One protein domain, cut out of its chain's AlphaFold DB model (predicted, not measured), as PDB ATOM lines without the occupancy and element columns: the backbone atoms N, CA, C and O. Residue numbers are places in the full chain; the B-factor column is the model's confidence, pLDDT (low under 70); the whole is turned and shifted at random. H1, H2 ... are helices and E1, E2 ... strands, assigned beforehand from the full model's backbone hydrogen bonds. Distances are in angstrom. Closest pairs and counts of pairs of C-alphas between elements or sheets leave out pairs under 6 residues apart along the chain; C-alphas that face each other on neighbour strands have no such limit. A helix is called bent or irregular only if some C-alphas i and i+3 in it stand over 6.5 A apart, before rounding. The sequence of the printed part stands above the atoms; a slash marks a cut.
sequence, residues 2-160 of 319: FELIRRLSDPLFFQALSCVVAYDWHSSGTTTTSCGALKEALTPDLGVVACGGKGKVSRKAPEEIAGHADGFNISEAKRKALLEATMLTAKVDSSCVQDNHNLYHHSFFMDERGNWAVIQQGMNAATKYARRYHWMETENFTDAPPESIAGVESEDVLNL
ATOM      1  N   PHE A   2     360.730 245.214 216.567       95.56
ATOM      2  CA  PHE A   2     361.210 246.195 217.567       95.56
ATOM      3  C   PHE A   2     362.068 245.645 218.729       95.56
ATOM      4  O   PHE A   2     363.131 246.191 219.001       95.56
ATOM      5  N   GLU A   3     361.671 244.553 219.397       95.75
ATOM      6  CA  GLU A   3     362.478 243.990 220.503       95.75
ATOM      7  C   GLU A   3     363.876 243.544 220.035       95.75
ATOM      8  O   GLU A   3     364.825 243.667 220.797       95.75
ATOM      9  N   LEU A   4     364.051 243.109 218.779       94.75
ATOM     10  CA  LEU A   4     365.381 242.825 218.226       94.75
ATOM     11  C   LEU A   4     366.206 244.110 218.084       94.75
ATOM     12  O   LEU A   4     367.361 244.130 218.496       94.75
ATOM     13  N   ILE A   5     365.610 245.190 217.566       96.25
ATOM     14  CA  ILE A   5     366.259 246.508 217.460       96.25
ATOM     15  C   ILE A   5     366.724 246.990 218.845       96.25
ATOM     16  O   ILE A   5     367.903 247.295 219.021       96.25
ATOM     17  N   ARG A   6     365.836 246.944 219.850       94.12
ATOM     18  CA  ARG A   6     366.129 247.312 221.248       94.12
ATOM     19  C   ARG A   6     367.216 246.444 221.893       94.12
ATOM     20  O   ARG A   6     367.942 246.899 222.771       94.12
ATOM     21  N   ARG A   7     367.324 245.177 221.492       93.75
ATOM     22  CA  ARG A   7     368.366 244.259 221.977       93.75
ATOM     23  C   ARG A   7     369.708 244.503 221.291       93.75
ATOM     24  O   ARG A   7     370.736 244.385 221.941       93.75
ATOM     25  N   LEU A   8     369.726 244.885 220.014       93.62
ATOM     26  CA  LEU A   8     370.958 245.221 219.288       93.62
ATOM     27  C   LEU A   8     371.580 246.556 219.743       93.62
ATOM     28  O   LEU A   8     372.804 246.705 219.702       93.62
ATOM     29  N   SER A   9     370.779 247.511 220.227       92.75
ATOM     30  CA  SER A   9     371.292 248.728 220.876       92.75
ATOM     31  C   SER A   9     371.875 248.481 222.277       92.75
ATOM     32  O   SER A   9     372.610 249.328 222.777       92.75
ATOM     33  N   ASP A  10     371.613 247.331 222.903       91.06
ATOM     34  CA  ASP A  10     372.232 246.942 224.173       91.06
ATOM     35  C   ASP A  10     373.627 246.309 223.922       91.06
ATOM     36  O   ASP A  10     373.744 245.286 223.233       91.06
ATOM     37  N   PRO A  11     374.716 246.883 224.472       89.56
ATOM     38  CA  PRO A  11     376.077 246.429 224.207       89.56
ATOM     39  C   PRO A  11     376.416 245.102 224.889       89.56
ATOM     40  O   PRO A  11     377.331 244.421 224.416       89.56
ATOM     41  N   LEU A  12     375.720 244.744 225.975       87.00
ATOM     42  CA  LEU A  12     375.888 243.490 226.709       87.00
ATOM     43  C   LEU A  12     375.151 242.363 225.989       87.00
ATOM     44  O   LEU A  12     375.733 241.303 225.763       87.00
ATOM     45  N   PHE A  13     373.910 242.604 225.553       89.94
ATOM     46  CA  PHE A  13     373.181 241.651 224.720       89.94
ATOM     47  C   PHE A  13     373.925 241.389 223.411       89.94
ATOM     48  O   PHE A  13     374.134 240.232 223.052       89.94
ATOM     49  N   PHE A  14     374.372 242.436 222.710       91.62
ATOM     50  CA  PHE A  14     375.119 242.266 221.465       91.62
ATOM     51  C   PHE A  14     376.431 241.492 221.676       91.62
ATOM     52  O   PHE A  14     376.793 240.645 220.855       91.62
ATOM     53  N   GLN A  15     377.130 241.731 222.792       88.12
ATOM     54  CA  GLN A  15     378.317 240.959 223.159       88.12
ATOM     55  C   GLN A  15     377.977 239.480 223.396       88.12
ATOM     56  O   GLN A  15     378.642 238.612 222.836       88.12
ATOM     57  N   ALA A  16     376.925 239.189 224.166       87.62
ATOM     58  CA  ALA A  16     376.478 237.824 224.432       87.62
ATOM     59  C   ALA A  16     376.050 237.100 223.144       87.62
ATOM     60  O   ALA A  16     376.468 235.968 222.912       87.62
ATOM     61  N   LEU A  17     375.295 237.773 222.268       88.19
ATOM     62  CA  LEU A  17     374.916 237.269 220.946       88.19
ATOM     63  C   LEU A  17     376.151 236.922 220.102       88.19
ATOM     64  O   LEU A  17     376.205 235.841 219.520       88.19
ATOM     65  N   SER A  18     377.157 237.803 220.085       87.94
ATOM     66  CA  SER A  18     378.417 237.577 219.364       87.94
ATOM     67  C   SER A  18     379.151 236.322 219.862       87.94
ATOM     68  O   SER A  18     379.678 235.551 219.062       87.94
ATOM     69  N   CYS A  19     379.152 236.082 221.177       83.81
ATOM     70  CA  CYS A  19     379.758 234.892 221.774       83.81
ATOM     71  C   CYS A  19     378.958 233.609 221.500       83.81
ATOM     72  O   CYS A  19     379.554 232.558 221.277       83.81
ATOM     73  N   VAL A  20     377.622 233.687 221.458       82.06
ATOM     74  CA  VAL A  20     376.753 232.550 221.099       82.06
ATOM     75  C   VAL A  20     376.981 232.098 219.654       82.06
ATOM     76  O   VAL A  20     376.992 230.897 219.397       82.06
ATOM     77  N   VAL A  21     377.254 233.018 218.721       79.62
ATOM     78  CA  VAL A  21     377.656 232.676 217.338       79.62
ATOM     79  C   VAL A  21     379.153 232.335 217.204       79.62
ATOM     80  O   VAL A  21     379.733 232.448 216.126       79.62
ATOM     81  N   ALA A  22     379.774 231.888 218.302       68.94
ATOM     82  CA  ALA A  22     381.146 231.394 218.402       68.94
ATOM     83  C   ALA A  22     382.267 232.399 218.060       68.94
ATOM     84  O   ALA A  22     383.395 231.983 217.785       68.94
ATOM     85  N   TYR A  23     382.020 233.715 218.131       72.19
ATOM     86  CA  TYR A  23     383.122 234.682 218.146       72.19
ATOM     87  C   TYR A  23     383.725 234.819 219.536       72.19
ATOM     88  O   TYR A  23     383.024 234.968 220.538       72.19
ATOM     89  N   ASP A  24     385.054 234.852 219.573       67.19
ATOM     90  CA  ASP A  24     385.781 235.141 220.797       67.19
ATOM     91  C   ASP A  24     385.407 236.536 221.323       67.19
ATOM     92  O   ASP A  24     385.382 237.530 220.590       67.19
ATOM     93  N   TRP A  25     385.095 236.608 222.609       65.31
ATOM     94  CA  TRP A  25     384.549 237.782 223.274       65.31
ATOM     95  C   TRP A  25     385.482 239.000 223.200       65.31
ATOM     96  O   TRP A  25     384.999 240.128 223.087       65.31
ATOM     97  N   HIS A  26     386.798 238.770 223.191       65.38
ATOM     98  CA  HIS A  26     387.823 239.816 223.162       65.38
ATOM     99  C   HIS A  26     388.306 240.190 221.744       65.38
ATOM    100  O   HIS A  26     388.957 241.220 221.552       65.38
ATOM    101  N   SER A  27     387.941 239.424 220.705       70.81
ATOM    102  CA  SER A  27     388.485 239.633 219.356       70.81
ATOM    103  C   SER A  27     388.096 240.987 218.735       70.81
ATOM    104  O   SER A  27     386.942 241.422 218.715       70.81
ATOM    105  N   SER A  28     389.081 241.654 218.124       65.00
ATOM    106  CA  SER A  28     388.881 242.911 217.385       65.00
ATOM    107  C   SER A  28     387.920 242.777 216.189       65.00
ATOM    108  O   SER A  28     387.358 243.778 215.729       65.00
ATOM    109  N   GLY A  29     387.711 241.549 215.699       78.06
ATOM    110  CA  GLY A  29     386.776 241.228 214.624       78.06
ATOM    111  C   GLY A  29     385.318 241.119 215.070       78.06
ATOM    112  O   GLY A  29     384.443 241.428 214.263       78.06
ATOM    113  N   THR A  30     385.062 240.758 216.332       86.38
ATOM    114  CA  THR A  30     383.777 240.260 216.865       86.38
ATOM    115  C   THR A  30     382.573 241.095 216.452       86.38
ATOM    116  O   THR A  30     381.666 240.575 215.808       86.38
ATOM    117  N   THR A  31     382.599 242.407 216.690       90.88
ATOM    118  CA  THR A  31     381.537 243.325 216.245       90.88
ATOM    119  C   THR A  31     381.374 243.329 214.728       90.88
ATOM    120  O   THR A  31     380.269 243.181 214.222       90.88
ATOM    121  N   THR A  32     382.473 243.476 213.979       91.88
ATOM    122  CA  THR A  32     382.400 243.620 212.518       91.88
ATOM    123  C   THR A  32     381.933 242.353 211.815       91.88
ATOM    124  O   THR A  32     381.266 242.457 210.788       91.88
ATOM    125  N   THR A  33     382.266 241.180 212.356       91.06
ATOM    126  CA  THR A  33     381.845 239.895 211.794       91.06
ATOM    127  C   THR A  33     380.431 239.534 212.246       91.06
ATOM    128  O   THR A  33     379.651 239.095 211.413       91.06
ATOM    129  N   SER A  34     380.048 239.827 213.497       92.94
ATOM    130  CA  SER A  34     378.667 239.640 213.977       92.94
ATOM    131  C   SER A  34     377.680 240.539 213.229       92.94
ATOM    132  O   SER A  34     376.663 240.054 212.749       92.94
ATOM    133  N   CYS A  35     378.001 241.822 213.028       95.50
ATOM    134  CA  CYS A  35     377.202 242.714 212.182       95.50
ATOM    135  C   CYS A  35     377.167 242.260 210.713       95.50
ATOM    136  O   CYS A  35     376.159 242.463 210.043       95.50
ATOM    137  N   GLY A  36     378.244 241.645 210.207       94.31
ATOM    138  CA  GLY A  36     378.268 241.033 208.875       94.31
ATOM    139  C   GLY A  36     377.310 239.846 208.772       94.31
ATOM    140  O   GLY A  36     376.441 239.840 207.913       94.31
ATOM    141  N   ALA A  37     377.403 238.890 209.700       93.06
ATOM    142  CA  ALA A  37     376.512 237.733 209.766       93.06
ATOM    143  C   ALA A  37     375.039 238.142 209.949       93.06
ATOM    144  O   ALA A  37     374.165 237.599 209.281       93.06
ATOM    145  N   LEU A  38     374.765 239.147 210.790       95.06
ATOM    146  CA  LEU A  38     373.427 239.723 210.934       95.06
ATOM    147  C   LEU A  38     372.939 240.387 209.640       95.06
ATOM    148  O   LEU A  38     371.759 240.277 209.335       95.06
ATOM    149  N   LYS A  39     373.809 241.043 208.861       96.38
ATOM    150  CA  LYS A  39     373.421 241.638 207.573       96.38
ATOM    151  C   LYS A  39     373.051 240.596 206.518       96.38
ATOM    152  O   LYS A  39     372.118 240.834 205.764       96.38
ATOM    153  N   GLU A  40     373.728 239.451 206.491       94.88
ATOM    154  CA  GLU A  40     373.357 238.339 205.601       94.88
ATOM    155  C   GLU A  40     372.084 237.608 206.080       94.88
ATOM    156  O   GLU A  40     371.322 237.095 205.265       94.88
ATOM    157  N   ALA A  41     371.836 237.556 207.395       94.25
ATOM    158  CA  ALA A  41     370.702 236.833 207.983       94.25
ATOM    159  C   ALA A  41     369.390 237.642 208.068       94.25
ATOM    160  O   ALA A  41     368.314 237.047 208.104       94.25
ATOM    161  N   LEU A  42     369.458 238.975 208.149       95.81
ATOM    162  CA  LEU A  42     368.293 239.857 208.294       95.81
ATOM    163  C   LEU A  42     367.805 240.344 206.924       95.81
ATOM    164  O   LEU A  42     368.386 241.253 206.330       95.81
ATOM    165  N   THR A  43     366.725 239.732 206.435       95.75
ATOM    166  CA  THR A  43     366.117 240.025 205.131       95.75
ATOM    167  C   THR A  43     364.821 240.839 205.259       95.75
ATOM    168  O   THR A  43     364.155 240.784 206.297       95.75
ATOM    169  N   PRO A  44     364.390 241.550 204.194       95.19
ATOM    170  CA  PRO A  44     363.112 242.263 204.184       95.19
ATOM    171  C   PRO A  44     361.903 241.400 204.579       95.19
ATOM    172  O   PRO A  44     361.021 241.892 205.274       95.19
ATOM    173  N   ASP A  45     361.892 240.108 204.231       94.38
ATOM    174  CA  ASP A  45     360.808 239.173 204.578       94.38
ATOM    175  C   ASP A  45     360.680 238.910 206.092       94.38
ATOM    176  O   ASP A  45     359.626 238.497 206.571       94.38
ATOM    177  N   LEU A  46     361.740 239.169 206.870       95.12
ATOM    178  CA  LEU A  46     361.728 239.128 208.338       95.12
ATOM    179  C   LEU A  46     361.295 240.468 208.967       95.12
ATOM    180  O   LEU A  46     361.282 240.603 210.195       95.12
ATOM    181  N   GLY A  47     360.989 241.473 208.142       96.19
ATOM    182  CA  GLY A  47     360.637 242.828 208.562       96.19
ATOM    183  C   GLY A  47     361.788 243.595 209.224       96.19
ATOM    184  O   GLY A  47     361.524 244.572 209.921       96.19
ATOM    185  N   VAL A  48     363.046 243.156 209.068       97.56
ATOM    186  CA  VAL A  48     364.255 243.800 209.623       97.56
ATOM    187  C   VAL A  48     365.423 243.648 208.652       97.56
ATOM    188  O   VAL A  48     365.651 242.563 208.134       97.56
ATOM    189  N   VAL A  49     366.206 244.710 208.460       98.25
ATOM    190  CA  VAL A  49     367.422 244.709 207.627       98.25
ATOM    191  C   VAL A  49     368.591 245.397 208.333       98.25
ATOM    192  O   VAL A  49     368.398 246.178 209.269       98.25
ATOM    193  N   ALA A  50     369.812 245.145 207.852       98.12
ATOM    194  CA  ALA A  50     371.015 245.855 208.280       98.12
ATOM    195  C   ALA A  50     371.716 246.546 207.098       98.12
ATOM    196  O   ALA A  50     372.099 245.919 206.111       98.12
ATOM    197  N   CYS A  51     371.944 247.846 207.236       98.12
ATOM    198  CA  CYS A  51     372.596 248.707 206.257       98.12
ATOM    199  C   CYS A  51     374.028 249.052 206.703       98.12
ATOM    200  O   CYS A  51     374.350 249.058 207.892       98.12
ATOM    201  N   GLY A  52     374.911 249.364 205.758       97.69
ATOM    202  CA  GLY A  52     376.323 249.645 206.003       97.69
ATOM    203  C   GLY A  52     377.188 248.392 206.174       97.69
ATOM    204  O   GLY A  52     376.939 247.341 205.579       97.69
ATOM    205  N   GLY A  53     378.269 248.525 206.944       96.38
ATOM    206  CA  GLY A  53     379.254 247.475 207.180       96.38
ATOM    207  C   GLY A  53     380.653 248.010 207.500       96.38
ATOM    208  O   GLY A  53     380.841 249.111 208.020       96.38
ATOM    209  N   LYS A  54     381.682 247.197 207.233       95.12
ATOM    210  CA  LYS A  54     383.098 247.514 207.505       95.12
ATOM    211  C   LYS A  54     383.746 248.305 206.357       95.12
ATOM    212  O   LYS A  54     383.483 248.066 205.179       95.12
ATOM    213  N   GLY A  55     384.663 249.211 206.691       93.50
ATOM    214  CA  GLY A  55     385.526 249.899 205.731       93.50
ATOM    215  C   GLY A  55     384.736 250.739 204.730       93.50
ATOM    216  O   GLY A  55     384.012 251.643 205.122       93.50
ATOM    217  N   LYS A  56     384.876 250.453 203.428       93.50
ATOM    218  CA  LYS A  56     384.149 251.174 202.367       93.50
ATOM    219  C   LYS A  56     382.635 250.912 202.390       93.50
ATOM    220  O   LYS A  56     381.894 251.767 201.918       93.50
ATOM    221  N   VAL A  57     382.183 249.778 202.940       94.69
ATOM    222  CA  VAL A  57     380.761 249.384 202.948       94.69
ATOM    223  C   VAL A  57     379.926 250.275 203.876       94.69
ATOM    224  O   VAL A  57     378.774 250.543 203.566       94.69
ATOM    225  N   SER A  58     380.512 250.842 204.940       94.75
ATOM    226  CA  SER A  58     379.827 251.817 205.813       94.75
ATOM    227  C   SER A  58     379.211 252.988 205.039       94.75
ATOM    228  O   SER A  58     378.131 253.457 205.373       94.75
ATOM    229  N   ARG A  59     379.869 253.424 203.956       93.81
ATOM    230  CA  ARG A  59     379.437 254.558 203.124       93.81
ATOM    231  C   ARG A  59     378.225 254.250 202.245       93.81
ATOM    232  O   ARG A  59     377.664 255.187 201.692       93.81
ATOM    233  N   LYS A  60     377.837 252.976 202.119       96.94
ATOM    234  CA  LYS A  60     376.616 252.559 201.421       96.94
ATOM    235  C   LYS A  60     375.363 252.658 202.289       96.94
ATOM    236  O   LYS A  60     374.272 252.596 201.741       96.94
ATOM    237  N   ALA A  61     375.492 252.834 203.610       97.38
ATOM    238  CA  ALA A  61     374.339 252.839 204.510       97.38
ATOM    239  C   ALA A  61     373.211 253.798 204.068       97.38
ATOM    240  O   ALA A  61     372.078 253.337 204.035       97.38
ATOM    241  N   PRO A  62     373.460 255.052 203.628       97.19
ATOM    242  CA  PRO A  62     372.382 255.936 203.169       97.19
ATOM    243  C   PRO A  62     371.656 255.442 201.904       97.19
ATOM    244  O   PRO A  62     370.453 255.638 201.770       97.19
ATOM    245  N   GLU A  63     372.372 254.798 200.980       97.50
ATOM    246  CA  GLU A  63     371.810 254.229 199.745       97.50
ATOM    247  C   GLU A  63     370.951 252.993 200.056       97.50
ATOM    248  O   GLU A  63     369.817 252.882 199.596       97.50
ATOM    249  N   GLU A  64     371.466 252.104 200.910       98.00
ATOM    250  CA  GLU A  64     370.770 250.894 201.359       98.00
ATOM    251  C   GLU A  64     369.525 251.235 202.204       98.00
ATOM    252  O   GLU A  64     368.453 250.689 201.952       98.00
ATOM    253  N   ILE A  65     369.621 252.195 203.138       98.12
ATOM    254  CA  ILE A  65     368.484 252.692 203.939       98.12
ATOM    255  C   ILE A  65     367.385 253.248 203.032       98.12
ATOM    256  O   ILE A  65     366.214 252.955 203.254       98.12
ATOM    257  N   ALA A  66     367.744 254.031 202.009       97.19
ATOM    258  CA  ALA A  66     366.770 254.582 201.073       97.19
ATOM    259  C   ALA A  66     366.020 253.470 200.318       97.19
ATOM    260  O   ALA A  66     364.792 253.479 200.307       97.19
ATOM    261  N   GLY A  67     366.735 252.485 199.763       96.88
ATOM    262  CA  GLY A  67     366.118 251.370 199.034       96.88
ATOM    263  C   GLY A  67     365.249 250.459 199.913       96.88
ATOM    264  O   GLY A  67     364.178 250.028 199.489       96.88
ATOM    265  N   HIS A  68     365.664 250.193 201.155       97.50
ATOM    266  CA  HIS A  68     364.860 249.404 202.093       97.50
ATOM    267  C   HIS A  68     363.653 250.174 202.646       97.50
ATOM    268  O   HIS A  68     362.601 249.571 202.847       97.50
ATOM    269  N   ALA A  69     363.760 251.492 202.848       96.56
ATOM    270  CA  ALA A  69     362.626 252.327 203.241       96.56
ATOM    271  C   ALA A  69     361.516 252.315 202.179       96.56
ATOM    272  O   ALA A  69     360.343 252.185 202.533       96.56
ATOM    273  N   ASP A  70     361.889 252.375 200.897       92.94
ATOM    274  CA  ASP A  70     360.948 252.286 199.778       92.94
ATOM    275  C   ASP A  70     360.247 250.907 199.768       92.94
ATOM    276  O   ASP A  70     359.021 250.832 199.696       92.94
ATOM    277  N   GLY A  71     361.000 249.809 199.947       93.81
ATOM    278  CA  GLY A  71     360.451 248.444 200.016       93.81
ATOM    279  C   GLY A  71     359.548 248.168 201.229       93.81
ATOM    280  O   GLY A  71     358.596 247.396 201.126       93.81
ATOM    281  N   PHE A  72     359.800 248.824 202.363       96.62
ATOM    282  CA  PHE A  72     358.965 248.748 203.567       96.62
ATOM    283  C   PHE A  72     357.782 249.737 203.574       96.62
ATOM    284  O   PHE A  72     357.033 249.777 204.546       96.62
ATOM    285  N   ASN A  73     357.572 250.518 202.506       94.75
ATOM    286  CA  ASN A  73     356.554 251.579 202.437       94.75
ATOM    287  C   ASN A  73     356.683 252.630 203.564       94.75
ATOM    288  O   ASN A  73     355.691 253.203 204.027       94.75
ATOM    289  N   ILE A  74     357.911 252.900 204.017       96.62
ATOM    290  CA  ILE A  74     358.188 253.905 205.047       96.62
ATOM    291  C   ILE A  74     357.945 255.302 204.467       96.62
ATOM    292  O   ILE A  74     358.420 255.642 203.384       96.62
ATOM    293  N   SER A  75     357.214 256.144 205.203       97.00
ATOM    294  CA  SER A  75     356.877 257.498 204.750       97.00
ATOM    295  C   SER A  75     358.124 258.349 204.483       97.00
ATOM    296  O   SER A  75     359.108 258.277 205.219       97.00
ATOM    297  N   GLU A  76     358.071 259.232 203.481       96.31
ATOM    298  CA  GLU A  76     359.206 260.093 203.097       96.31
ATOM    299  C   GLU A  76     359.741 260.953 204.264       96.31
ATOM    300  O   GLU A  76     360.936 261.234 204.347       96.31
ATOM    301  N   ALA A  77     358.880 261.337 205.212       96.81
ATOM    302  CA  ALA A  77     359.298 262.026 206.434       96.81
ATOM    303  C   ALA A  77     360.153 261.124 207.348       96.81
ATOM    304  O   ALA A  77     361.220 261.538 207.803       96.81
ATOM    305  N   LYS A  78     359.730 259.873 207.572       96.50
ATOM    306  CA  LYS A  78     360.473 258.897 208.383       96.50
ATOM    307  C   LYS A  78     361.745 258.429 207.663       96.50
ATOM    308  O   LYS A  78     362.787 258.320 208.297       96.50
ATOM    309  N   ARG A  79     361.706 258.267 206.335       97.12
ATOM    310  CA  ARG A  79     362.871 258.003 205.470       97.12
ATOM    311  C   ARG A  79     363.943 259.087 205.615       97.12
ATOM    312  O   ARG A  79     365.108 258.758 205.826       97.12
ATOM    313  N   LYS A  80     363.561 260.371 205.614       96.75
ATOM    314  CA  LYS A  80     364.482 261.484 205.920       96.75
ATOM    315  C   LYS A  80     365.075 261.387 207.325       96.75
ATOM    316  O   LYS A  80     366.284 261.541 207.457       96.75
ATOM    317  N   ALA A  81     364.268 261.073 208.338       96.69
ATOM    318  CA  ALA A  81     364.755 260.900 209.709       96.69
ATOM    319  C   ALA A  81     365.765 259.738 209.840       96.69
ATOM    320  O   ALA A  81     366.782 259.891 210.510       96.69
ATOM    321  N   LEU A  82     365.554 258.611 209.144       97.62
ATOM    322  CA  LEU A  82     366.513 257.494 209.102       97.62
ATOM    323  C   LEU A  82     367.844 257.899 208.441       97.62
ATOM    324  O   LEU A  82     368.917 257.582 208.959       97.62
ATOM    325  N   LEU A  83     367.782 258.637 207.326       97.44
ATOM    326  CA  LEU A  83     368.960 259.170 206.628       97.44
ATOM    327  C   LEU A  83     369.717 260.216 207.463       97.44
ATOM    328  O   LEU A  83     370.947 260.289 207.408       97.44
ATOM    329  N   GLU A  84     369.005 261.006 208.265       95.88
ATOM    330  CA  GLU A  84     369.612 261.927 209.221       95.88
ATOM    331  C   GLU A  84     370.265 261.164 210.385       95.88
ATOM    332  O   GLU A  84     371.418 261.434 210.718       95.88
ATOM    333  N   ALA A  85     369.597 260.148 210.940       96.00
ATOM    334  CA  ALA A  85     370.099 259.333 212.043       96.00
ATOM    335  C   ALA A  85     371.408 258.596 211.701       96.00
ATOM    336  O   ALA A  85     372.368 258.663 212.475       96.00
ATOM    337  N   THR A  86     371.514 257.947 210.530       96.44
ATOM    338  CA  THR A  86     372.778 257.298 210.097       96.44
ATOM    339  C   THR A  86     373.933 258.301 209.972       96.44
ATOM    340  O   THR A  86     375.083 257.974 210.276       96.44
ATOM    341  N   MET A  87     373.640 259.547 209.591       95.44
ATOM    342  CA  MET A  87     374.638 260.607 209.444       95.44
ATOM    343  C   MET A  87     375.031 261.213 210.801       95.44
ATOM    344  O   MET A  87     376.225 261.332 211.088       95.44
ATOM    345  N   LEU A  88     374.057 261.544 211.653       95.44
ATOM    346  CA  LEU A  88     374.281 262.159 212.963       95.44
ATOM    347  C   LEU A  88     375.002 261.217 213.924       95.44
ATOM    348  O   LEU A  88     375.998 261.628 214.513       95.44
ATOM    349  N   THR A  89     374.587 259.952 214.025       95.44
ATOM    350  CA  THR A  89     375.289 258.951 214.856       95.44
ATOM    351  C   THR A  89     376.764 258.830 214.457       95.44
ATOM    352  O   THR A  89     377.658 258.904 215.302       95.44
ATOM    353  N   ALA A  90     377.067 258.740 213.158       94.88
ATOM    354  CA  ALA A  90     378.444 258.699 212.660       94.88
ATOM    355  C   ALA A  90     379.218 260.013 212.894       94.88
ATOM    356  O   ALA A  90     380.426 259.989 213.152       94.88
ATOM    357  N   LYS A  91     378.559 261.177 212.823       94.94
ATOM    358  CA  LYS A  91     379.166 262.485 213.125       94.94
ATOM    359  C   LYS A  91     379.460 262.665 214.617       94.94
ATOM    360  O   LYS A  91     380.534 263.167 214.948       94.94
ATOM    361  N   VAL A  92     378.554 262.260 215.504       95.12
ATOM    362  CA  VAL A  92     378.726 262.376 216.961       95.12
ATOM    363  C   VAL A  92     379.888 261.504 217.421       95.12
ATOM    364  O   VAL A  92     380.853 262.040 217.968       95.12
ATOM    365  N   ASP A  93     379.877 260.214 217.078       94.31
ATOM    366  CA  ASP A  93     380.904 259.258 217.521       94.31
ATOM    367  C   ASP A  93     382.287 259.518 216.895       94.31
ATOM    368  O   ASP A  93     383.307 259.141 217.460       94.31
ATOM    369  N   SER A  94     382.360 260.177 215.729       93.19
ATOM    370  CA  SER A  94     383.646 260.520 215.092       93.19
ATOM    371  C   SER A  94     384.177 261.919 215.412       93.19
ATOM    372  O   SER A  94     385.358 262.192 215.151       93.19
ATOM    373  N   SER A  95     383.315 262.841 215.860       95.00
ATOM    374  CA  SER A  95     383.653 264.269 215.936       95.00
ATOM    375  C   SER A  95     383.191 265.028 217.171       95.00
ATOM    376  O   SER A  95     383.785 266.073 217.450       95.00
ATOM    377  N   CYS A  96     382.201 264.535 217.908       95.19
ATOM    378  CA  CYS A  96     381.720 265.180 219.128       95.19
ATOM    379  C   CYS A  96     382.215 264.449 220.383       95.19
ATOM    380  O   CYS A  96     382.614 265.114 221.334       95.19
ATOM    381  N   VAL A  97     382.300 263.115 220.347       94.38
ATOM    382  CA  VAL A  97     383.107 262.318 221.284       94.38
ATOM    383  C   VAL A  97     384.516 262.201 220.696       94.38
ATOM    384  O   VAL A  97     384.696 261.641 219.617       94.38
ATOM    385  N   GLN A  98     385.524 262.799 221.335       94.62
ATOM    386  CA  GLN A  98     386.876 262.900 220.764       94.62
ATOM    387  C   GLN A  98     387.904 262.043 221.508       94.62
ATOM    388  O   GLN A  98     388.935 262.530 221.963       94.62
ATOM    389  N   ASP A  99     387.636 260.742 221.549       92.12
ATOM    390  CA  ASP A  99     388.367 259.712 222.300       92.12
ATOM    391  C   ASP A  99     389.565 259.074 221.558       92.12
ATOM    392  O   ASP A  99     390.032 257.989 221.902       92.12
ATOM    393  N   ASN A 100     390.045 259.717 220.491       92.56
ATOM    394  CA  ASN A 100     391.094 259.227 219.584       92.56
ATOM    395  C   ASN A 100     390.786 257.932 218.797       92.56
ATOM    396  O   ASN A 100     391.620 257.513 217.984       92.56
ATOM    397  N   HIS A 101     389.594 257.344 218.918       93.50
ATOM    398  CA  HIS A 101     389.170 256.238 218.068       93.50
ATOM    399  C   HIS A 101     388.637 256.780 216.733       93.50
ATOM    400  O   HIS A 101     387.922 257.777 216.659       93.50
ATOM    401  N   ASN A 102     389.021 256.150 215.622       93.81
ATOM    402  CA  ASN A 102     388.535 256.523 214.291       93.81
ATOM    403  C   ASN A 102     387.582 255.436 213.793       93.81
ATOM    404  O   ASN A 102     387.981 254.272 213.702       93.81
ATOM    405  N   LEU A 103     386.337 255.811 213.481       94.75
ATOM    406  CA  LEU A 103     385.315 254.889 212.977       94.75
ATOM    407  C   LEU A 103     385.780 254.176 211.702       94.75
ATOM    408  O   LEU A 103     386.204 254.809 210.732       94.75
ATOM    409  N   TYR A 104     385.662 252.849 211.698       94.88
ATOM    410  CA  TYR A 104     385.945 251.994 210.541       94.88
ATOM    411  C   TYR A 104     384.820 250.995 210.240       94.88
ATOM    412  O   TYR A 104     384.913 250.224 209.283       94.88
ATOM    413  N   HIS A 105     383.757 251.005 211.041       96.31
ATOM    414  CA  HIS A 105     382.574 250.174 210.884       96.31
ATOM    415  C   HIS A 105     381.341 250.946 211.356       96.31
ATOM    416  O   HIS A 105     381.393 251.598 212.399       96.31
ATOM    417  N   HIS A 106     380.265 250.857 210.581       97.62
ATOM    418  CA  HIS A 106     378.959 251.440 210.868       97.62
ATOM    419  C   HIS A 106     377.908 250.482 210.317       97.62
ATOM    420  O   HIS A 106     377.886 250.256 209.104       97.62
ATOM    421  N   SER A 107     377.076 249.927 211.192       97.81
ATOM    422  CA  SER A 107     375.939 249.084 210.833       97.81
ATOM    423  C   SER A 107     374.661 249.674 211.419       97.81
ATOM    424  O   SER A 107     374.556 249.860 212.630       97.81
ATOM    425  N   PHE A 108     373.715 249.986 210.538       98.44
ATOM    426  CA  PHE A 108     372.431 250.607 210.843       98.44
ATOM    427  C   PHE A 108     371.331 249.560 210.674       98.44
ATOM    428  O   PHE A 108     371.101 249.080 209.566       98.44
ATOM    429  N   PHE A 109     370.677 249.175 211.761       98.44
ATOM    430  CA  PHE A 109     369.592 248.200 211.767       98.44
ATOM    431  C   PHE A 109     368.261 248.941 211.757       98.44
ATOM    432  O   PHE A 109     368.081 249.867 212.546       98.44
ATOM    433  N   MET A 110     367.330 248.530 210.896       98.19
ATOM    434  CA  MET A 110     365.984 249.107 210.836       98.19
ATOM    435  C   MET A 110     364.924 248.042 210.594       98.19
ATOM    436  O   MET A 110     365.181 247.057 209.900       98.19
ATOM    437  N   ASP A 111     363.736 248.254 211.156       97.81
ATOM    438  CA  ASP A 111     362.563 247.433 210.876       97.81
ATOM    439  C   ASP A 111     361.562 248.081 209.909       97.81
ATOM    440  O   ASP A 111     361.661 249.260 209.569       97.81
ATOM    441  N   GLU A 112     360.576 247.289 209.484       96.88
ATOM    442  CA  GLU A 112     359.458 247.680 208.608       96.88
ATOM    443  C   GLU A 112     358.674 248.918 209.094       96.88
ATOM    444  O   GLU A 112     357.993 249.575 208.313       96.88
ATOM    445  N   ARG A 113     358.763 249.257 210.389       95.94
ATOM    446  CA  ARG A 113     358.071 250.402 211.006       95.94
ATOM    447  C   ARG A 113     358.978 251.631 211.112       95.94
ATOM    448  O   ARG A 113     358.536 252.690 211.557       95.94
ATOM    449  N   GLY A 114     360.242 251.500 210.710       95.69
ATOM    450  CA  GLY A 114     361.264 252.528 210.822       95.69
ATOM    451  C   GLY A 114     361.820 252.710 212.235       95.69
ATOM    452  O   GLY A 114     362.416 253.755 212.489       95.69
ATOM    453  N   ASN A 115     361.648 251.742 213.144       97.31
ATOM    454  CA  ASN A 115     362.423 251.725 214.387       97.31
ATOM    455  C   ASN A 115     363.869 251.348 214.043       97.31
ATOM    456  O   ASN A 115     364.080 250.479 213.190       97.31
ATOM    457  N   TRP A 116     364.861 251.948 214.703       97.56
ATOM    458  CA  TRP A 116     366.266 251.739 214.341       97.56
ATOM    459  C   TRP A 116     367.232 251.649 215.528       97.56
ATOM    460  O   TRP A 116     366.959 252.111 216.635       97.56
ATOM    461  N   ALA A 117     368.385 251.035 215.263       97.44
ATOM    462  CA  ALA A 117     369.551 251.002 216.139       97.44
ATOM    463  C   ALA A 117     370.834 251.089 215.301       97.44
ATOM    464  O   ALA A 117     370.876 250.606 214.170       97.44
ATOM    465  N   VAL A 118     371.903 251.669 215.847       97.25
ATOM    466  CA  VAL A 118     373.210 251.747 215.169       97.25
ATOM    467  C   VAL A 118     374.281 251.121 216.039       97.25
ATOM    468  O   VAL A 118     374.383 251.434 217.221       97.25
ATOM    469  N   ILE A 119     375.114 250.275 215.432       96.56
ATOM    470  CA  ILE A 119     376.324 249.727 216.043       96.56
ATOM    471  C   ILE A 119     377.522 250.203 215.225       96.56
ATOM    472  O   ILE A 119     377.657 249.897 214.037       96.56
ATOM    473  N   GLN A 120     378.406 250.964 215.861       95.50
ATOM    474  CA  GLN A 120     379.620 251.498 215.246       95.50
ATOM    475  C   GLN A 120     380.857 250.947 215.949       95.50
ATOM    476  O   GLN A 120     380.821 250.643 217.140       95.50
ATOM    477  N   GLN A 121     381.978 250.846 215.230       94.25
ATOM    478  CA  GLN A 121     383.266 250.539 215.855       94.25
ATOM    479  C   GLN A 121     384.365 251.481 215.367       94.25
ATOM    480  O   GLN A 121     384.622 251.618 214.164       94.25
ATOM    481  N   GLY A 122     385.021 252.120 216.335       93.94
ATOM    482  CA  GLY A 122     386.208 252.942 216.162       93.94
ATOM    483  C   GLY A 122     387.471 252.202 216.585       93.94
ATOM    484  O   GLY A 122     387.420 251.306 217.421       93.94
ATOM    485  N   MET A 123     388.610 252.575 216.003       92.38
ATOM    486  CA  MET A 123     389.934 252.045 216.343       92.38
ATOM    487  C   MET A 123     390.861 253.178 216.784       92.38
ATOM    488  O   MET A 123     391.057 254.139 216.032       92.38
ATOM    489  N   ASN A 124     391.461 253.057 217.966       92.12
ATOM    490  CA  ASN A 124     392.550 253.924 218.392       92.12
ATOM    491  C   ASN A 124     393.849 253.447 217.720       92.12
ATOM    492  O   ASN A 124     394.288 252.307 217.877       92.12
ATOM    493  N   ALA A 125     394.460 254.322 216.919       89.00
ATOM    494  CA  ALA A 125     395.621 253.962 216.110       89.00
ATOM    495  C   ALA A 125     396.904 253.745 216.935       89.00
ATOM    496  O   ALA A 125     397.804 253.052 216.451       89.00
ATOM    497  N   ALA A 126     396.988 254.312 218.143       88.94
ATOM    498  CA  ALA A 126     398.128 254.173 219.042       88.94
ATOM    499  C   ALA A 126     398.021 252.887 219.874       88.94
ATOM    500  O   ALA A 126     398.883 252.021 219.762       88.94
ATOM    501  N   THR A 127     396.929 252.722 220.628       86.69
ATOM    502  CA  THR A 127     396.739 251.576 221.540       86.69
ATOM    503  C   THR A 127     396.310 250.287 220.838       86.69
ATOM    504  O   THR A 127     396.371 249.223 221.438       86.69
ATOM    505  N   LYS A 128     395.856 250.369 219.577       85.56
ATOM    506  CA  LYS A 128     395.223 249.272 218.810       85.56
ATOM    507  C   LYS A 128     393.924 248.736 219.422       85.56
ATOM    508  O   LYS A 128     393.368 247.767 218.905       85.56
ATOM    509  N   TYR A 129     393.394 249.391 220.454       85.75
ATOM    510  CA  TYR A 129     392.090 249.049 220.999       85.75
ATOM    511  C   TYR A 129     390.961 249.623 220.152       85.75
ATOM    512  O   TYR A 129     391.020 250.741 219.630       85.75
ATOM    513  N   ALA A 130     389.911 248.816 220.019       89.25
ATOM    514  CA  ALA A 130     388.680 249.201 219.356       89.25
ATOM    515  C   ALA A 130     387.565 249.427 220.377       89.25
ATOM    516  O   ALA A 130     387.364 248.588 221.262       89.25
ATOM    517  N   ARG A 131     386.820 250.514 220.177       90.62
ATOM    518  CA  ARG A 131     385.691 250.975 220.987       90.62
ATOM    519  C   ARG A 131     384.406 250.851 220.182       90.62
ATOM    520  O   ARG A 131     384.393 251.184 218.994       90.62
ATOM    521  N   ARG A 132     383.356 250.338 220.814       92.69
ATOM    522  CA  ARG A 132     382.054 250.076 220.203       92.69
ATOM    523  C   ARG A 132     381.034 251.080 220.730       92.69
ATOM    524  O   ARG A 132     380.965 251.310 221.932       92.69
ATOM    525  N   TYR A 133     380.251 251.653 219.830       94.19
ATOM    526  CA  TYR A 133     379.235 252.654 220.140       94.19
ATOM    527  C   TYR A 133     377.884 252.094 219.718       94.19
ATOM    528  O   TYR A 133     377.755 251.603 218.593       94.19
ATOM    529  N   HIS A 134     376.905 252.148 220.612       94.75
ATOM    530  CA  HIS A 134     375.534 251.745 220.343       94.75
ATOM    531  C   HIS A 134     374.590 252.932 220.496       94.75
ATOM    532  O   HIS A 134     374.696 253.725 221.437       94.75
ATOM    533  N   TRP A 135     373.634 252.988 219.577       95.19
ATOM    534  CA  TRP A 135     372.525 253.925 219.570       95.19
ATOM    535  C   TRP A 135     371.217 253.159 219.423       95.19
ATOM    536  O   TRP A 135     371.140 252.229 218.615       95.19
ATOM    537  N   MET A 136     370.195 253.592 220.150       93.31
ATOM    538  CA  MET A 136     368.797 253.314 219.840       93.31
ATOM    539  C   MET A 136     368.164 254.561 219.208       93.31
ATOM    540  O   MET A 136     368.741 255.651 219.255       93.31
ATOM    541  N   GLU A 137     366.986 254.396 218.613       92.44
ATOM    542  CA  GLU A 137     366.143 255.489 218.144       92.44
ATOM    543  C   GLU A 137     366.003 256.630 219.168       92.44
ATOM    544  O   GLU A 137     365.497 256.448 220.274       92.44
ATOM    545  N   THR A 138     366.456 257.823 218.773       90.88
ATOM    546  CA  THR A 138     366.468 259.035 219.597       90.88
ATOM    547  C   THR A 138     366.391 260.287 218.724       90.88
ATOM    548  O   THR A 138     366.821 260.273 217.572       90.88
ATOM    549  N   GLU A 139     365.889 261.386 219.289       87.12
ATOM    550  CA  GLU A 139     365.967 262.731 218.694       87.12
ATOM    551  C   GLU A 139     367.137 263.563 219.259       87.12
ATOM    552  O   GLU A 139     367.554 264.561 218.662       87.12
ATOM    553  N   ASN A 140     367.705 263.140 220.396       88.12
ATOM    554  CA  ASN A 140     368.660 263.911 221.197       88.12
ATOM    555  C   ASN A 140     370.121 263.555 220.871       88.12
ATOM    556  O   ASN A 140     370.911 263.243 221.759       88.12
ATOM    557  N   PHE A 141     370.497 263.623 219.592       90.94
ATOM    558  CA  PHE A 141     371.844 263.263 219.117       90.94
ATOM    559  C   PHE A 141     372.984 264.093 219.732       90.94
ATOM    560  O   PHE A 141     374.115 263.619 219.807       90.94
ATOM    561  N   THR A 142     372.720 265.351 220.101       90.44
ATOM    562  CA  THR A 142     373.758 266.327 220.480       90.44
ATOM    563  C   THR A 142     373.790 266.701 221.954       90.44
ATOM    564  O   THR A 142     374.728 267.370 222.380       90.44
ATOM    565  N   ASP A 143     372.787 266.285 222.721       82.25
ATOM    566  CA  ASP A 143     372.563 266.739 224.099       82.25
ATOM    567  C   ASP A 143     372.451 265.576 225.095       82.25
ATOM    568  O   ASP A 143     372.340 265.788 226.302       82.25
ATOM    569  N   ALA A 144     372.561 264.345 224.588       72.75
ATOM    570  CA  ALA A 144     372.902 263.160 225.350       72.75
ATOM    571  C   ALA A 144     374.121 262.478 224.695       72.75
ATOM    572  O   ALA A 144     374.197 262.414 223.464       72.75
ATOM    573  N   PRO A 145     375.077 261.938 225.477       66.62
ATOM    574  CA  PRO A 145     376.085 261.038 224.931       66.62
ATOM    575  C   PRO A 145     375.421 259.767 224.374       66.62
ATOM    576  O   PRO A 145     374.332 259.412 224.839       66.62
ATOM    577  N   PRO A 146     376.084 259.049 223.442       64.19
ATOM    578  CA  PRO A 146     375.587 257.776 222.925       64.19
ATOM    579  C   PRO A 146     375.167 256.876 224.086       64.19
ATOM    580  O   PRO A 146     375.909 256.730 225.064       64.19
ATOM    581  N   GLU A 147     373.963 256.304 224.014       65.62
ATOM    582  CA  GLU A 147     373.340 255.673 225.182       65.62
ATOM    583  C   GLU A 147     374.197 254.550 225.770       65.62
ATOM    584  O   GLU A 147     374.133 254.304 226.976       65.62
ATOM    585  N   SER A 148     375.030 253.913 224.944       82.50
ATOM    586  CA  SER A 148     375.887 252.798 225.321       82.50
ATOM    587  C   SER A 148     377.209 252.781 224.543       82.50
ATOM    588  O   SER A 148     377.285 252.269 223.427       82.50
ATOM    589  N   ILE A 149     378.287 253.287 225.153       89.31
ATOM    590  CA  ILE A 149     379.661 253.110 224.653       89.31
ATOM    591  C   ILE A 149     380.356 252.011 225.462       89.31
ATOM    592  O   ILE A 149     380.402 252.069 226.695       89.31
ATOM    593  N   ALA A 150     380.915 251.029 224.751       87.88
ATOM    594  CA  ALA A 150     381.651 249.900 225.302       87.88
ATOM    595  C   ALA A 150     383.123 249.918 224.854       87.88
ATOM    596  O   ALA A 150     383.435 249.980 223.659       87.88
ATOM    597  N   GLY A 151     384.043 249.839 225.811       86.44
ATOM    598  CA  GLY A 151     385.479 249.895 225.553       86.44
ATOM    599  C   GLY A 151     386.303 250.085 226.823       86.44
ATOM    600  O   GLY A 151     385.784 250.032 227.933       86.44
ATOM    601  N   VAL A 152     387.602 250.310 226.643       84.06
ATOM    602  CA  VAL A 152     388.485 250.754 227.729       84.06
ATOM    603  C   VAL A 152     388.328 252.270 227.874       84.06
ATOM    604  O   VAL A 152     388.303 252.980 226.861       84.06
ATOM    605  N   GLU A 153     388.193 252.740 229.114       85.44
ATOM    606  CA  GLU A 153     388.181 254.167 229.452       85.44
ATOM    607  C   GLU A 153     389.501 254.828 229.016       85.44
ATOM    608  O   GLU A 153     390.547 254.184 228.919       85.44
ATOM    609  N   SER A 154     389.449 256.101 228.653       86.75
ATOM    610  CA  SER A 154     390.592 256.882 228.187       86.75
ATOM    611  C   SER A 154     390.617 258.238 228.879       86.75
ATOM    612  O   SER A 154     389.578 258.844 229.119       86.75
ATOM    613  N   GLU A 155     391.816 258.725 229.171       87.38
ATOM    614  CA  GLU A 155     392.021 260.064 229.724       87.38
ATOM    615  C   GLU A 155     391.834 261.143 228.633       87.38
ATOM    616  O   GLU A 155     391.956 260.869 227.434       87.38
ATOM    617  N   ASP A 156     391.517 262.373 229.052       87.88
ATOM    618  CA  ASP A 156     391.375 263.573 228.206       87.88
ATOM    619  C   ASP A 156     390.391 263.462 227.017       87.88
ATOM    620  O   ASP A 156     390.591 264.039 225.938       87.88
ATOM    621  N   VAL A 157     389.276 262.750 227.204       93.38
ATOM    622  CA  VAL A 157     388.229 262.601 226.181       93.38
ATOM    623  C   VAL A 157     387.319 263.827 226.158       93.38
ATOM    624  O   VAL A 157     386.393 263.952 226.951       93.38
ATOM    625  N   LEU A 158     387.532 264.723 225.190       95.00
ATOM    626  CA  LEU A 158     386.624 265.852 224.968       95.00
ATOM    627  C   LEU A 158     385.247 265.350 224.495       95.00
ATOM    628  O   LEU A 158     385.112 264.866 223.366       95.00
ATOM    629  N   ASN A 159     384.236 265.514 225.345       94.56
ATOM    630  CA  ASN A 159     382.855 265.101 225.116       94.56
ATOM    631  C   ASN A 159     381.954 266.323 224.870       94.56
ATOM    632  O   ASN A 159     381.468 266.972 225.796       94.56
ATOM    633  N   LEU A 160     381.717 266.644 223.597       95.19
ATOM    634  CA  LEU A 160     380.937 267.820 223.190       95.19
ATOM    635  C   LEU A 160     379.413 267.621 223.271       95.19
ATOM    636  O   LEU A 160     378.688 268.594 223.072       95.19
TER     637      LEU A 160
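Overview. This is residues 2 to 160 of the 319 residues of the protein "DUF763 domain-containing protein" of Candidatus Micrarchaeota archaeon (UniProt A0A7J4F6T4). A five-stranded sheet makes the middle layer of three: the helical hairpin of H4 and H5 covers one face, and H1, H2 and H3 lie over the other. After edge strand E5 the tail folds back, and residues 158 to 159 pair antiparallel with residues 97 to 98. The printed part has 159 residues, with five named helices and five named strands in the order H1 H2 H3 E1 H4 H5 E2 E3 E4 E5, a mixed class. The sheet's order is E1 - E2 - E3 - E4 - E5, all antiparallel, and E2 to E5 form a meander, each strand the antiparallel neighbour of the one before. The whole is compact, with a radius of gyration of the C-alphas of 14.9 A and spans of 45 by 36 by 27 A.

Arrangement. H1, residues 2 to 8, is over E3, residues 116 to 124; their closest C-alphas, of Ile 5 and Ala 117, are 5.7 A apart. H2, residues 11 to 20, is over E4, residues 130 to 136, and only just stands up from the sheet, rising 40.3 degrees. H1 and H2 touch only at the corner, and only just, with 3 pairs of C-alphas within 8 A, the closest being those of Leu 8 and Phe 14, 5.5 A apart. H3, residues 30 to 41, touches H2 with residues 30 to 34 alone; the closest C-alphas, of Ser 18 and Ser 34, are 5.8 A apart. H3 lies on the same face as H1, at a height over the sheet of 8.3 A. On the opposite face H4, residues 55 to 71, is over E1, residues 48 to 54, at a height of 6.8 A. H5, residues 76 to 95, forms a hairpin with H4, opposite ways at a shallow tilt of 17 degrees; the C-alphas of Pro 62 and Leu 83 are closest, 5.8 A. Within hydrogen-bond range are N 51 and O 108, 2.8 A, between E1 and E2, residues 101 to 111; N 109 and O 117, 2.8 A, in the hairpin E2 and E3; N 120 and O 133, 2.9 A, in the hairpin E3 and E4; and N 134 and O 148, 2.8 A, in the hairpin E4 and E5, residues 148 to 150. Every O i to N i+4 pair is within range in H1, H2 and H3, against 8 of 13 in H4 and 14 of 16 in H5.

Along the chain. H1 begins at C-alpha 2, (361.210, 246.195, 217.567). H3 is 16.2 A long, H4 25.8 A, H5 27.9 A, E2 28.9 A and E3 26.7 A. H4 is irregular: C-alphas 59 and 62 are 7.2 A apart. E2 bends by 61 degrees at residue 104. E5 ends at C-alpha 150, (381.651, 249.900, 225.302).

Size, cuts and confidence. The two C-alphas farthest apart, of Asp 45 and Asp 156, are 45.7 A apart. The printed part has no cut, and the link E4 to E5, 11 residues, is long. Mean pLDDT of the printed part is 91.6; residue 22, residues 24 to 26, residue 28 and residues 145 to 147 are under 70.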